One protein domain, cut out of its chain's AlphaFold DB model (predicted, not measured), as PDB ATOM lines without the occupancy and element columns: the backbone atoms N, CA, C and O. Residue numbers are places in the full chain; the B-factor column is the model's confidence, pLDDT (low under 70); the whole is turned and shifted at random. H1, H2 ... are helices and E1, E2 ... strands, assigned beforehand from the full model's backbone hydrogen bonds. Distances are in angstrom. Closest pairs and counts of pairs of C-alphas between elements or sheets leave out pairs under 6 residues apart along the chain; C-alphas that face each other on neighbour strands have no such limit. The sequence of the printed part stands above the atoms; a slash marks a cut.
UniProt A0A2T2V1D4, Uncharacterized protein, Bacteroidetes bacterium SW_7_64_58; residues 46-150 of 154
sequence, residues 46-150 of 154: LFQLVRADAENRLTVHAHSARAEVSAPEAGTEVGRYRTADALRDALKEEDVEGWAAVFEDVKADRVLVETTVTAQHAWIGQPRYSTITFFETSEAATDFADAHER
ATOM      1  N   LEU A  46      72.749 124.636 116.370       91.06
ATOM      2  CA  LEU A  46      72.385 123.636 117.361       91.06
ATOM      3  C   LEU A  46      71.031 124.039 117.944       91.06
ATOM      4  O   LEU A  46      70.903 125.144 118.462       91.06
ATOM      5  N   PHE A  47      70.042 123.157 117.869       92.94
ATOM      6  CA  PHE A  47      68.716 123.388 118.434       92.94
ATOM      7  C   PHE A  47      68.595 122.655 119.764       92.94
ATOM      8  O   PHE A  47      68.827 121.448 119.819       92.94
ATOM      9  N   GLN A  48      68.244 123.363 120.827       95.12
ATOM     10  CA  GLN A  48      67.934 122.788 122.132       95.12
ATOM     11  C   GLN A  48      66.417 122.810 122.316       95.12
ATOM     12  O   GLN A  48      65.816 123.876 122.222       95.12
ATOM     13  N   LEU A  49      65.806 121.649 122.554       95.50
ATOM     14  CA  LEU A  49      64.383 121.532 122.872       95.50
ATOM     15  C   LEU A  49      64.219 121.398 124.385       95.50
ATOM     16  O   LEU A  49      64.813 120.514 125.010       95.50
ATOM     17  N   VAL A  50      63.405 122.272 124.960       95.81
ATOM     18  CA  VAL A  50      63.158 122.362 126.396       95.81
ATOM     19  C   VAL A  50      61.660 122.276 126.643       95.81
ATOM     20  O   VAL A  50      60.876 122.979 126.009       95.81
ATOM     21  N   ARG A  51      61.266 121.427 127.586       94.06
ATOM     22  CA  ARG A  51      59.893 121.300 128.059       94.06
ATOM     23  C   ARG A  51      59.743 122.011 129.397       94.06
ATOM     24  O   ARG A  51      60.380 121.638 130.381       94.06
ATOM     25  N   ALA A  52      58.875 123.010 129.453       91.56
ATOM     26  CA  ALA A  52      58.465 123.655 130.690       91.56
ATOM     27  C   ALA A  52      57.221 122.939 131.238       91.56
ATOM     28  O   ALA A  52      56.091 123.308 130.926       91.56
ATOM     29  N   ASP A  53      57.440 121.895 132.042       82.94
ATOM     30  CA  ASP A  53      56.384 120.996 132.543       82.94
ATOM     31  C   ASP A  53      55.283 121.744 133.319       82.94
ATOM     32  O   ASP A  53      54.096 121.507 133.122       82.94
ATOM     33  N   ALA A  54      55.670 122.737 134.128       82.69
ATOM     34  CA  ALA A  54      54.737 123.546 134.915       82.69
ATOM     35  C   ALA A  54      53.813 124.440 134.063       82.69
ATOM     36  O   ALA A  54      52.728 124.801 134.512       82.69
ATOM     37  N   GLU A  55      54.250 124.808 132.860       83.06
ATOM     38  CA  GLU A  55      53.542 125.712 131.942       83.06
ATOM     39  C   GLU A  55      52.919 124.954 130.760       83.06
ATOM     40  O   GLU A  55      52.327 125.581 129.885       83.06
ATOM     41  N   ASN A  56      53.079 123.625 130.725       86.31
ATOM     42  CA  ASN A  56      52.743 122.745 129.606       86.31
ATOM     43  C   ASN A  56      53.168 123.317 128.241       86.31
ATOM     44  O   ASN A  56      52.394 123.404 127.290       86.31
ATOM     45  N   ARG A  57      54.420 123.779 128.179       91.56
ATOM     46  CA  ARG A  57      54.966 124.537 127.049       91.56
ATOM     47  C   ARG A  57      56.246 123.896 126.543       91.56
ATOM     48  O   ARG A  57      57.049 123.396 127.333       91.56
ATOM     49  N   LEU A  58      56.473 123.969 125.236       94.56
ATOM     50  CA  LEU A  58      57.734 123.562 124.615       94.56
ATOM     51  C   LEU A  58      58.443 124.778 124.037       94.56
ATOM     52  O   LEU A  58      57.815 125.650 123.444       94.56
ATOM     53  N   THR A  59      59.759 124.827 124.183       95.38
ATOM     54  CA  THR A  59      60.584 125.910 123.655       95.38
ATOM     55  C   THR A  59      61.783 125.331 122.927       95.38
ATOM     56  O   THR A  59      62.486 124.461 123.436       95.38
ATOM     57  N   VAL A  60      62.025 125.821 121.717       94.94
ATOM     58  CA  VAL A  60      63.223 125.538 120.936       94.94
ATOM     59  C   VAL A  60      64.114 126.765 120.967       94.94
ATOM     60  O   VAL A  60      63.706 127.832 120.517       94.94
ATOM     61  N   HIS A  61      65.348 126.591 121.424       93.25
ATOM     62  CA  HIS A  61      66.397 127.597 121.316       93.25
ATOM     63  C   HIS A  61      67.360 127.228 120.190       93.25
ATOM     64  O   HIS A  61      67.912 126.125 120.155       93.25
ATOM     65  N   ALA A  62      67.565 128.149 119.254       91.94
ATOM     66  CA  ALA A  62      68.543 128.017 118.190       91.94
ATOM     67  C   ALA A  62      69.844 128.719 118.593       91.94
ATOM     68  O   ALA A  62      69.912 129.936 118.758       91.94
ATOM     69  N   HIS A  63      70.909 127.935 118.695       90.31
ATOM     70  CA  HIS A  63      72.252 128.400 119.000       90.31
ATOM     71  C   HIS A  63      73.154 128.292 117.774       90.31
ATOM     72  O   HIS A  63      72.886 127.555 116.825       90.31
ATOM     73  N   SER A  64      74.288 128.987 117.806       85.75
ATOM     74  CA  SER A  64      75.332 128.788 116.802       85.75
ATOM     75  C   SER A  64      75.862 127.346 116.844       85.75
ATOM     76  O   SER A  64      75.965 126.743 117.911       85.75
ATOM     77  N   ALA A  65      76.236 126.773 115.693       80.88
ATOM     78  CA  ALA A  65      76.669 125.367 115.603       80.88
ATOM     79  C   ALA A  65      77.843 124.980 116.527       80.88
ATOM     80  O   ALA A  65      78.031 123.801 116.822       80.88
ATOM     81  N   ARG A  66      78.655 125.956 116.954       81.62
ATOM     82  CA  ARG A  66      79.805 125.760 117.852       81.62
ATOM     83  C   ARG A  66      79.542 126.216 119.290       81.62
ATOM     84  O   ARG A  66      80.486 126.275 120.067       81.62
ATOM     85  N   ALA A  67      78.305 126.571 119.631       83.25
ATOM     86  CA  ALA A  67      77.970 127.001 120.978       83.25
ATOM     87  C   ALA A  67      78.143 125.853 121.979       83.25
ATOM     88  O   ALA A  67      77.637 124.746 121.777       83.25
ATOM     89  N   GLU A  68      78.815 126.142 123.088       84.31
ATOM     90  CA  GLU A  68      78.762 125.309 124.283       84.31
ATOM     91  C   GLU A  68      77.476 125.648 125.038       84.31
ATOM     92  O   GLU A  68      77.382 126.660 125.730       84.31
ATOM     93  N   VAL A  69      76.446 124.827 124.832       85.75
ATOM     94  CA  VAL A  69      75.121 125.036 125.425       85.75
ATOM     95  C   VAL A  69      75.057 124.330 126.777       85.75
ATOM     96  O   VAL A  69      75.256 123.114 126.871       85.75
ATOM     97  N   SER A  70      74.786 125.099 127.828       88.00
ATOM     98  CA  SER A  70      74.533 124.567 129.171       88.00
ATOM     99  C   SER A  70      73.134 123.957 129.264       88.00
ATOM    100  O   SER A  70      72.319 124.105 128.354       88.00
ATOM    101  N   ALA A  71      72.857 123.228 130.344       86.19
ATOM    102  CA  ALA A  71      71.487 122.820 130.643       86.19
ATOM    103  C   ALA A  71      70.580 124.065 130.768       86.19
ATOM    104  O   ALA A  71      71.076 125.118 131.182       86.19
ATOM    105  N   PRO A  72      69.292 123.965 130.401       86.56
ATOM    106  CA  PRO A  72      68.371 125.087 130.512       86.56
ATOM    107  C   PRO A  72      68.206 125.505 131.978       86.56
ATOM    108  O   PRO A  72      68.210 124.667 132.878       86.56
ATOM    109  N   GLU A  73      68.061 126.810 132.218       82.62
ATOM    110  CA  GLU A  73      67.866 127.357 133.569       82.62
ATOM    111  C   GLU A  73      66.498 126.979 134.156       82.62
ATOM    112  O   GLU A  73      66.353 126.847 135.371       82.62
ATOM    113  N   ALA A  74      65.505 126.780 133.288       84.44
ATOM    114  CA  ALA A  74      64.153 126.379 133.642       84.44
ATOM    115  C   ALA A  74      63.635 125.300 132.682       84.44
ATOM    116  O   ALA A  74      63.883 125.350 131.477       84.44
ATOM    117  N   GLY A  75      62.880 124.348 133.229       88.88
ATOM    118  CA  GLY A  75      62.331 123.220 132.481       88.88
ATOM    119  C   GLY A  75      63.299 122.045 132.323       88.88
ATOM    120  O   GLY A  75      64.388 122.005 132.894       88.88
ATOM    121  N   THR A  76      62.857 121.058 131.552       93.00
ATOM    122  CA  THR A  76      63.570 119.811 131.278       93.00
ATOM    123  C   THR A  76      64.088 119.837 129.846       93.00
ATOM    124  O   THR A  76      63.310 120.017 128.911       93.00
ATOM    125  N   GLU A  77      65.393 119.634 129.650       94.75
ATOM    126  CA  GLU A  77      65.948 119.433 128.306       94.75
ATOM    127  C   GLU A  77      65.436 118.102 127.743       94.75
ATOM    128  O   GLU A  77      65.742 117.040 128.282       94.75
ATOM    129  N   VAL A  78      64.657 118.168 126.662       93.75
ATOM    130  CA  VAL A  78      64.173 116.984 125.936       93.75
ATOM    131  C   VAL A  78      65.297 116.436 125.062       93.75
ATOM    132  O   VAL A  78      65.531 115.230 125.009       93.75
ATOM    133  N   GLY A  79      66.039 117.332 124.407       93.38
ATOM    134  CA  GLY A  79      67.165 116.939 123.577       93.38
ATOM    135  C   GLY A  79      67.852 118.091 122.859       93.38
ATOM    136  O   GLY A  79      67.444 119.253 122.919       93.38
ATOM    137  N   ARG A  80      68.931 117.734 122.157       93.88
ATOM    138  CA  ARG A  80      69.731 118.645 121.335       93.88
ATOM    139  C   ARG A  80      69.880 118.085 119.934       93.88
ATOM    140  O   ARG A  80      70.344 116.961 119.752       93.88
ATOM    141  N   TYR A  81      69.565 118.905 118.944       92.06
ATOM    142  CA  TYR A  81      69.447 118.486 117.556       92.06
ATOM    143  C   TYR A  81      70.364 119.324 116.677       92.06
ATOM    144  O   TYR A  81      70.375 120.554 116.732       92.06
ATOM    145  N   ARG A  82      71.164 118.642 115.855       89.31
ATOM    146  CA  ARG A  82      72.070 119.277 114.885       89.31
ATOM    147  C   ARG A  82      71.495 119.335 113.480       89.31
ATOM    148  O   ARG A  82      72.171 119.816 112.582       89.31
ATOM    149  N   THR A  83      70.290 118.826 113.264       88.38
ATOM    150  CA  THR A  83      69.596 118.902 111.981       88.38
ATOM    151  C   THR A  83      68.167 119.363 112.218       88.38
ATOM    152  O   THR A  83      67.565 119.034 113.240       88.38
ATOM    153  N   ALA A  84      67.625 120.129 111.269       89.19
ATOM    154  CA  ALA A  84      66.212 120.483 111.279       89.19
ATOM    155  C   ALA A  84      65.337 119.224 111.273       89.19
ATOM    156  O   ALA A  84      64.369 119.173 112.007       89.19
ATOM    157  N   ASP A  85      65.708 118.200 110.504       90.56
ATOM    158  CA  ASP A  85      64.960 116.941 110.416       90.56
ATOM    159  C   ASP A  85      64.808 116.259 111.784       90.56
ATOM    160  O   ASP A  85      63.693 116.066 112.251       90.56
ATOM    161  N   ALA A  86      65.914 116.072 112.514       91.81
ATOM    162  CA  ALA A  86      65.877 115.459 113.840       91.81
ATOM    163  C   ALA A  86      65.103 116.301 114.868       91.81
ATOM    164  O   ALA A  86      64.448 115.749 115.747       91.81
ATOM    165  N   LEU A  87      65.155 117.636 114.759       93.44
ATOM    166  CA  LEU A  87      64.318 118.517 115.578       93.44
ATOM    167  C   LEU A  87      62.827 118.313 115.271       93.44
ATOM    168  O   LEU A  87      62.008 118.310 116.184       93.44
ATOM    169  N   ARG A  88      62.465 118.174 113.993       93.62
ATOM    170  CA  ARG A  88      61.072 117.993 113.565       93.62
ATOM    171  C   ARG A  88      60.530 116.634 113.990       93.62
ATOM    172  O   ARG A  88      59.398 116.581 114.452       93.62
ATOM    173  N   ASP A  89      61.324 115.571 113.881       93.19
ATOM    174  CA  ASP A  89      60.952 114.260 114.423       93.19
ATOM    175  C   ASP A  89      60.698 114.340 115.929       93.19
ATOM    176  O   ASP A  89      59.630 113.937 116.380       93.19
ATOM    177  N   ALA A  90      61.593 114.978 116.687       94.06
ATOM    178  CA  ALA A  90      61.396 115.150 118.123       94.06
ATOM    179  C   ALA A  90      60.128 115.947 118.458       94.06
ATOM    180  O   ALA A  90      59.355 115.549 119.318       94.06
ATOM    181  N   LEU A  91      59.861 117.047 117.751       94.00
ATOM    182  CA  LEU A  91      58.625 117.814 117.938       94.00
ATOM    183  C   LEU A  91      57.369 116.991 117.614       94.00
ATOM    184  O   LEU A  91      56.324 117.195 118.224       94.00
ATOM    185  N   LYS A  92      57.462 116.057 116.668       93.38
ATOM    186  CA  LYS A  92      56.370 115.134 116.359       93.38
ATOM    187  C   LYS A  92      56.167 114.101 117.470       93.38
ATOM    188  O   LYS A  92      55.026 113.790 117.787       93.38
ATOM    189  N   GLU A  93      57.243 113.589 118.064       93.81
ATOM    190  CA  GLU A  93      57.171 112.712 119.245       93.81
ATOM    191  C   GLU A  93      56.531 113.421 120.450       93.81
ATOM    192  O   GLU A  93      55.840 112.786 121.244       93.81
ATOM    193  N   GLU A  94      56.705 114.741 120.538       92.31
ATOM    194  CA  GLU A  94      56.091 115.608 121.548       92.31
ATOM    195  C   GLU A  94      54.641 116.033 121.223       92.31
ATOM    196  O   GLU A  94      54.058 116.809 121.974       92.31
ATOM    197  N   ASP A  95      54.052 115.541 120.125       90.94
ATOM    198  CA  ASP A  95      52.655 115.785 119.717       90.94
ATOM    199  C   ASP A  95      52.281 117.276 119.557       90.94
ATOM    200  O   ASP A  95      51.164 117.697 119.848       90.94
ATOM    201  N   VAL A  96      53.197 118.110 119.040       89.69
ATOM    202  CA  VAL A  96      52.935 119.556 118.841       89.69
ATOM    203  C   VAL A  96      51.979 119.873 117.681       89.69
ATOM    204  O   VAL A  96      51.796 121.036 117.310       89.69
ATOM    205  N   GLU A  97      51.407 118.859 117.029       90.12
ATOM    206  CA  GLU A  97      50.510 119.063 115.894       90.12
ATOM    207  C   GLU A  97      49.218 119.758 116.344       90.12
ATOM    208  O   GLU A  97      48.499 119.290 117.220       90.12
ATOM    209  N   GLY A  98      48.905 120.899 115.723       87.62
ATOM    210  CA  GLY A  98      47.715 121.682 116.066       87.62
ATOM    211  C   GLY A  98      47.921 122.692 117.195       87.62
ATOM    212  O   GLY A  98      47.008 123.466 117.474       87.62
ATOM    213  N   TRP A  99      49.115 122.740 117.789       94.62
ATOM    214  CA  TRP A  99      49.490 123.768 118.755       94.62
ATOM    215  C   TRP A  99      49.695 125.113 118.052       94.62
ATOM    216  O   TRP A  99      49.878 125.185 116.834       94.62
ATOM    217  N   ALA A 100      49.697 126.195 118.816       94.69
ATOM    218  CA  ALA A 100      50.161 127.490 118.348       94.69
ATOM    219  C   ALA A 100      51.660 127.654 118.629       94.69
ATOM    220  O   ALA A 100      52.186 127.098 119.589       94.69
ATOM    221  N   ALA A 101      52.360 128.426 117.807       95.12
ATOM    222  CA  ALA A 101      53.778 128.703 117.981       95.12
ATOM    223  C   ALA A 101      54.079 130.191 117.834       95.12
ATOM    224  O   ALA A 101      53.549 130.873 116.961       95.12
ATOM    225  N   VAL A 102      54.976 130.674 118.679       94.62
ATOM    226  CA  VAL A 102      55.521 132.023 118.652       94.62
ATOM    227  C   VAL A 102      56.968 131.937 118.189       94.62
ATOM    228  O   VAL A 102      57.770 131.236 118.801       94.62
ATOM    229  N   PHE A 103      57.304 132.632 117.106       93.81
ATOM    230  CA  PHE A 103      58.637 132.666 116.512       93.81
ATOM    231  C   PHE A 103      59.267 134.038 116.741       93.81
ATOM    232  O   PHE A 103      58.780 135.047 116.226       93.81
ATOM    233  N   GLU A 104      60.379 134.070 117.465       91.44
ATOM    234  CA  GLU A 104      61.128 135.297 117.730       91.44
ATOM    235  C   GLU A 104      62.166 135.537 116.624       91.44
ATOM    236  O   GLU A 104      63.144 134.794 116.480       91.44
ATOM    237  N   ASP A 105      61.957 136.580 115.817       88.62
ATOM    238  CA  ASP A 105      62.872 137.007 114.756       88.62
ATOM    239  C   ASP A 105      63.739 138.167 115.254       88.62
ATOM    240  O   ASP A 105      63.455 139.339 115.001       88.62
ATOM    241  N   VAL A 106      64.837 137.823 115.929       81.50
ATOM    242  CA  VAL A 106      65.798 138.790 116.492       81.50
ATOM    243  C   VAL A 106      66.368 139.724 115.418       81.50
ATOM    244  O   VAL A 106      66.697 140.874 115.688       81.50
ATOM    245  N   LYS A 107      66.482 139.261 114.165       80.06
ATOM    246  CA  LYS A 107      67.029 140.076 113.072       80.06
ATOM    247  C   LYS A 107      66.056 141.165 112.622       80.06
ATOM    248  O   LYS A 107      66.500 142.222 112.176       80.06
ATOM    249  N   ALA A 108      64.761 140.878 112.657       83.44
ATOM    250  CA  ALA A 108      63.710 141.814 112.277       83.44
ATOM    251  C   ALA A 108      63.063 142.521 113.480       83.44
ATOM    252  O   ALA A 108      62.128 143.282 113.253       83.44
ATOM    253  N   ASP A 109      63.555 142.266 114.698       83.75
ATOM    254  CA  ASP A 109      63.049 142.812 115.964       83.75
ATOM    255  C   ASP A 109      61.525 142.665 116.091       83.75
ATOM    256  O   ASP A 109      60.789 143.620 116.321       83.75
ATOM    257  N   ARG A 110      61.026 141.455 115.815       86.56
ATOM    258  CA  ARG A 110      59.587 141.174 115.821       86.56
ATOM    259  C   ARG A 110      59.281 139.744 116.217       86.56
ATOM    260  O   ARG A 110      60.104 138.841 116.051       86.56
ATOM    261  N   VAL A 111      58.036 139.547 116.617       90.44
ATOM    262  CA  VAL A 111      57.470 138.250 116.961       90.44
ATOM    263  C   VAL A 111      56.431 137.862 115.911       90.44
ATOM    264  O   VAL A 111      55.678 138.703 115.425       90.44
ATOM    265  N   LEU A 112      56.422 136.594 115.503       91.38
ATOM    266  CA  LEU A 112      55.423 136.038 114.591       91.38
ATOM    267  C   LEU A 112      54.629 134.962 115.324       91.38
ATOM    268  O   LEU A 112      55.222 134.074 115.930       91.38
ATOM    269  N   VAL A 113      53.304 135.017 115.235       93.31
ATOM    270  CA  VAL A 113      52.415 134.012 115.826       93.31
ATOM    271  C   VAL A 113      51.831 133.157 114.716       93.31
ATOM    272  O   VAL A 113      51.231 133.677 113.779       93.31
ATOM    273  N   GLU A 114      51.984 131.845 114.845       92.94
ATOM    274  CA  GLU A 114      51.316 130.855 114.016       92.94
ATOM    275  C   GLU A 114      50.282 130.134 114.881       92.94
ATOM    276  O   GLU A 114      50.627 129.470 115.855       92.94
ATOM    277  N   THR A 115      48.997 130.278 114.563       90.94
ATOM    278  CA  THR A 115      47.910 129.753 115.412       90.94
ATOM    279  C   THR A 115      47.703 128.250 115.264       90.94
ATOM    280  O   THR A 115      46.931 127.655 116.013       90.94
ATOM    281  N   THR A 116      48.330 127.642 114.258       91.19
ATOM    282  CA  THR A 116      48.270 126.207 113.992       91.19
ATOM    283  C   THR A 116      49.567 125.785 113.326       91.19
ATOM    284  O   THR A 116      49.780 126.013 112.136       91.19
ATOM    285  N   VAL A 117      50.447 125.168 114.102       91.50
ATOM    286  CA  VAL A 117      51.748 124.706 113.647       91.50
ATOM    287  C   VAL A 117      51.736 123.194 113.457       91.50
ATOM    288  O   VAL A 117      50.983 122.450 114.089       91.50
ATOM    289  N   THR A 118      52.593 122.734 112.558       92.06
ATOM    290  CA  THR A 118      52.957 121.321 112.455       92.06
ATOM    291  C   THR A 118      54.443 121.200 112.729       92.06
ATOM    292  O   THR A 118      55.200 122.143 112.490       92.06
ATOM    293  N   ALA A 119      54.898 120.024 113.160       90.44
ATOM    294  CA  ALA A 119      56.329 119.777 113.325       90.44
ATOM    295  C   ALA A 119      57.120 120.062 112.030       90.44
ATOM    296  O   ALA A 119      58.272 120.466 112.083       90.44
ATOM    297  N   GLN A 120      56.490 119.945 110.855       90.88
ATOM    298  CA  GLN A 120      57.100 120.221 109.550       90.88
ATOM    299  C   GLN A 120      57.050 121.696 109.120       90.88
ATOM    300  O   GLN A 120      57.369 122.008 107.970       90.88
ATOM    301  N   HIS A 121      56.656 122.615 110.004       91.75
ATOM    302  CA  HIS A 121      56.565 124.027 109.659       91.75
ATOM    303  C   HIS A 121      57.892 124.549 109.087       91.75
ATOM    304  O   HIS A 121      58.966 124.317 109.644       91.75
ATOM    305  N   ALA A 122      57.832 125.279 107.969       89.00
ATOM    306  CA  ALA A 122      59.021 125.642 107.191       89.00
ATOM    307  C   ALA A 122      60.037 126.492 107.977       89.00
ATOM    308  O   ALA A 122      61.220 126.529 107.632       89.00
ATOM    309  N   TRP A 123      59.575 127.189 109.015       90.75
ATOM    310  CA  TRP A 123      60.399 128.018 109.894       90.75
ATOM    311  C   TRP A 123      61.122 127.221 110.986       90.75
ATOM    312  O   TRP A 123      62.157 127.668 111.474       90.75
ATOM    313  N   ILE A 124      60.643 126.021 111.322       89.81
ATOM    314  CA  ILE A 124      61.290 125.142 112.299       89.81
ATOM    315  C   ILE A 124      62.614 124.636 111.721       89.81
ATOM    316  O   ILE A 124      62.680 124.124 110.595       89.81
ATOM    317  N   GLY A 125      63.676 124.789 112.514       85.00
ATOM    318  CA  GLY A 125      65.044 124.475 112.112       85.00
ATOM    319  C   GLY A 125      65.734 125.591 111.322       85.00
ATOM    320  O   GLY A 125      66.834 125.382 110.810       85.00
ATOM    321  N   GLN A 126      65.127 126.779 111.207       88.38
ATOM    322  CA  GLN A 126      65.828 127.948 110.683       88.38
ATOM    323  C   GLN A 126      66.512 128.714 111.825       88.38
ATOM    324  O   GLN A 126      65.828 129.175 112.733       88.38
ATOM    325  N   PRO A 127      67.834 128.966 111.755       84.31
ATOM    326  CA  PRO A 127      68.562 129.708 112.793       84.31
ATOM    327  C   PRO A 127      68.138 131.177 112.919       84.31
ATOM    328  O   PRO A 127      68.532 131.857 113.860       84.31
ATOM    329  N   ARG A 128      67.367 131.682 111.945       87.94
ATOM    330  CA  ARG A 128      66.780 133.023 111.969       87.94
ATOM    331  C   ARG A 128      65.851 133.214 113.168       87.94
ATOM    332  O   ARG A 128      65.822 134.309 113.715       87.94
ATOM    333  N   TYR A 129      65.105 132.173 113.531       89.75
ATOM    334  CA  TYR A 129      64.190 132.204 114.663       89.75
ATOM    335  C   TYR A 129      64.937 131.660 115.872       89.75
ATOM    336  O   TYR A 129      65.101 130.450 116.020       89.75
ATOM    337  N   SER A 130      65.498 132.575 116.663       87.56
ATOM    338  CA  SER A 130      66.406 132.222 117.760       87.56
ATOM    339  C   SER A 130      65.685 131.492 118.885       87.56
ATOM    340  O   SER A 130      66.273 130.610 119.507       87.56
ATOM    341  N   THR A 131      64.409 131.810 119.083       92.81
ATOM    342  CA  THR A 131      63.540 131.126 120.031       92.81
ATOM    343  C   THR A 131      62.192 130.857 119.368       92.81
ATOM    344  O   THR A 131      61.641 131.713 118.670       92.81
ATOM    345  N   ILE A 132      61.690 129.637 119.539       94.88
ATOM    346  CA  ILE A 132      60.361 129.224 119.091       94.88
ATOM    347  C   ILE A 132      59.645 128.631 120.292       94.88
ATOM    348  O   ILE A 132      60.133 127.662 120.870       94.88
ATOM    349  N   THR A 133      58.495 129.179 120.654       94.94
ATOM    350  CA  THR A 133      57.735 128.747 121.828       94.94
ATOM    351  C   THR A 133      56.372 128.216 121.404       94.94
ATOM    352  O   THR A 133      55.624 128.912 120.727       94.94
ATOM    353  N   PHE A 134      56.051 126.987 121.792       95.31
ATOM    354  CA  PHE A 134      54.842 126.259 121.417       95.31
ATOM    355  C   PHE A 134      53.848 126.229 122.574       95.31
ATOM    356  O   PHE A 134      54.216 125.871 123.691       95.31
ATOM    357  N   PHE A 135      52.590 126.542 122.283       94.31
ATOM    358  CA  PHE A 135      51.481 126.627 123.224       94.31
ATOM    359  C   PHE A 135      50.325 125.750 122.745       94.31
ATOM    360  O   PHE A 135      49.982 125.780 121.567       94.31
ATOM    361  N   GLU A 136      49.653 125.047 123.653       92.25
ATOM    362  CA  GLU A 136      48.472 124.237 123.308       92.25
ATOM    363  C   GLU A 136      47.330 125.062 122.695       92.25
ATOM    364  O   GLU A 136      46.522 124.542 121.928       92.25
ATOM    365  N   THR A 137      47.244 126.354 123.032       91.62
ATOM    366  CA  THR A 137      46.180 127.245 122.562       91.62
ATOM    367  C   THR A 137      46.737 128.483 121.865       91.62
ATOM    368  O   THR A 137      47.755 129.059 122.254       91.62
ATOM    369  N   SER A 138      46.022 128.935 120.834       91.38
ATOM    370  CA  SER A 138      46.334 130.170 120.108       91.38
ATOM    371  C   SER A 138      46.170 131.426 120.962       91.38
ATOM    372  O   SER A 138      46.900 132.395 120.757       91.38
ATOM    373  N   GLU A 139      45.262 131.410 121.941       92.50
ATOM    374  CA  GLU A 139      45.090 132.503 122.903       92.50
ATOM    375  C   GLU A 139      46.353 132.701 123.748       92.50
ATOM    376  O   GLU A 139      46.843 133.825 123.832       92.50
ATOM    377  N   ALA A 140      46.938 131.626 124.288       90.62
ATOM    378  CA  ALA A 140      48.168 131.715 125.079       90.62
ATOM    379  C   ALA A 140      49.365 132.204 124.245       90.62
ATOM    380  O   ALA A 140      50.143 133.035 124.709       90.62
ATOM    381  N   ALA A 141      49.483 131.742 122.996       90.94
ATOM    382  CA  ALA A 141      50.517 132.221 122.078       90.94
ATOM    383  C   ALA A 141      50.364 133.716 121.750       90.94
ATOM    384  O   ALA A 141      51.353 134.443 121.672       90.94
ATOM    385  N   THR A 142      49.124 134.180 121.574       90.44
ATOM    386  CA  THR A 142      48.830 135.587 121.269       90.44
ATOM    387  C   THR A 142      49.102 136.486 122.473       90.44
ATOM    388  O   THR A 142      49.735 137.523 122.310       90.44
ATOM    389  N   ASP A 143      48.677 136.082 123.673       90.25
ATOM    390  CA  ASP A 143      48.947 136.816 124.917       90.25
ATOM    391  C   ASP A 143      50.455 136.951 125.171       90.25
ATOM    392  O   ASP A 143      50.953 138.043 125.453       90.25
ATOM    393  N   PHE A 144      51.204 135.864 124.955       88.56
ATOM    394  CA  PHE A 144      52.659 135.870 125.059       88.56
ATOM    395  C   PHE A 144      53.316 136.827 124.053       88.56
ATOM    396  O   PHE A 144      54.221 137.578 124.417       88.56
ATOM    397  N   ALA A 145      52.868 136.823 122.795       88.12
ATOM    398  CA  ALA A 145      53.402 137.720 121.773       88.12
ATOM    399  C   ALA A 145      53.077 139.195 122.062       88.12
ATOM    400  O   ALA A 145      53.959 140.045 121.965       88.12
ATOM    401  N   ASP A 146      51.851 139.494 122.491       87.00
ATOM    402  CA  ASP A 146      51.421 140.857 122.818       87.00
ATOM    403  C   ASP A 146      52.194 141.427 124.024       87.00
ATOM    404  O   ASP A 146      52.614 142.587 124.015       87.00
ATOM    405  N   ALA A 147      52.482 140.593 125.030       84.06
ATOM    406  CA  ALA A 147      53.358 140.959 126.141       84.06
ATOM    407  C   ALA A 147      54.796 141.279 125.690       84.06
ATOM    408  O   ALA A 147      55.468 142.094 126.324       84.06
ATOM    409  N   HIS A 148      55.260 140.669 124.597       74.19
ATOM    410  CA  HIS A 148      56.590 140.885 124.029       74.19
ATOM    411  C   HIS A 148      56.667 142.143 123.139       74.19
ATOM    412  O   HIS A 148      57.734 142.743 123.008       74.19
ATOM    413  N   GLU A 149      55.553 142.561 122.527       65.19
ATOM    414  CA  GLU A 149      55.471 143.773 121.695       65.19
ATOM    415  C   GLU A 149      55.250 145.056 122.506       65.19
ATOM    416  O   GLU A 149      55.557 146.151 122.027       65.19
ATOM    417  N   ARG A 150      54.733 144.960 123.735       54.69
ATOM    418  CA  ARG A 150      54.586 146.125 124.610       54.69
ATOM    419  C   ARG A 150      55.918 146.437 125.304       54.69
ATOM    420  O   ARG A 150      56.263 145.735 126.257       54.69
TER     421      ARG A 150
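This is residues 46 to 150 of the 154 residues of an uncharacterized protein of Bacteroidetes bacterium SW_7_64_58 (UniProt A0A2T2V1D4). What is the picture? One twisted antiparallel sheet, E3 E1 E2 E6 E4 E5, is the middle of three layers: H2 runs along E4 and E5 on one face, H1 along E1 on the other. What is it made of? The printed part has 105 residues with six named strands and two named helices, in chain order E1 E2 E3 H1 E4 E5 E6 H2, class mixed. It is compact and rounded, with a radius of gyration of the C-alphas of 12.7 A and spans of 33 by 29 by 27 A.

What comes first? E1, residues 46 to 52, begins at C-alpha 46 (72.385, 123.636, 117.361) and is 19.3 A long; E2, residues 57 to 64, is 23.2 A; E3 is residues 76 to 81, H1 84 to 93. What follows? E4 is residues 100 to 105, E5 110 to 114, E6 131 to 135; H2, residues 138 to 149, 16.5 A long, ends at C-alpha 149 (55.471, 143.773, 121.695).

How do the strands pair? Within hydrogen-bond range are N 47 and O 81 for E1 and E3, 2.9 A, N 50 and O 59 for the hairpin E1 and E2, N 60 and O 132 for E2 and E6, N 102 and O 133 for E6 and E4, and N 103 and O 112 for the hairpin E4 and E5, each of these four 2.8 A. Where are the helices? H1 has a height over the sheet of 9.0 A, its Leu 87 C-alpha 5.5 A from that of Tyr 81 in E3, their closest pair. H2, on the opposite face at 8.1 A, has its closest pair with E5 in the C-alphas of Ala 145 and Val 111, 6.3 A. In H1 and H2 every O i to N i+4 pair is within hydrogen-bond range.

How large is it? The C-alphas farthest apart, of Arg 66 and Glu 139, are 35.7 A apart. Which links are long? E2 to E3, 11 residues, and E5 to E6, 16; the printed part has no cut. Where is confidence low? Residues 149 to 150 are under 70.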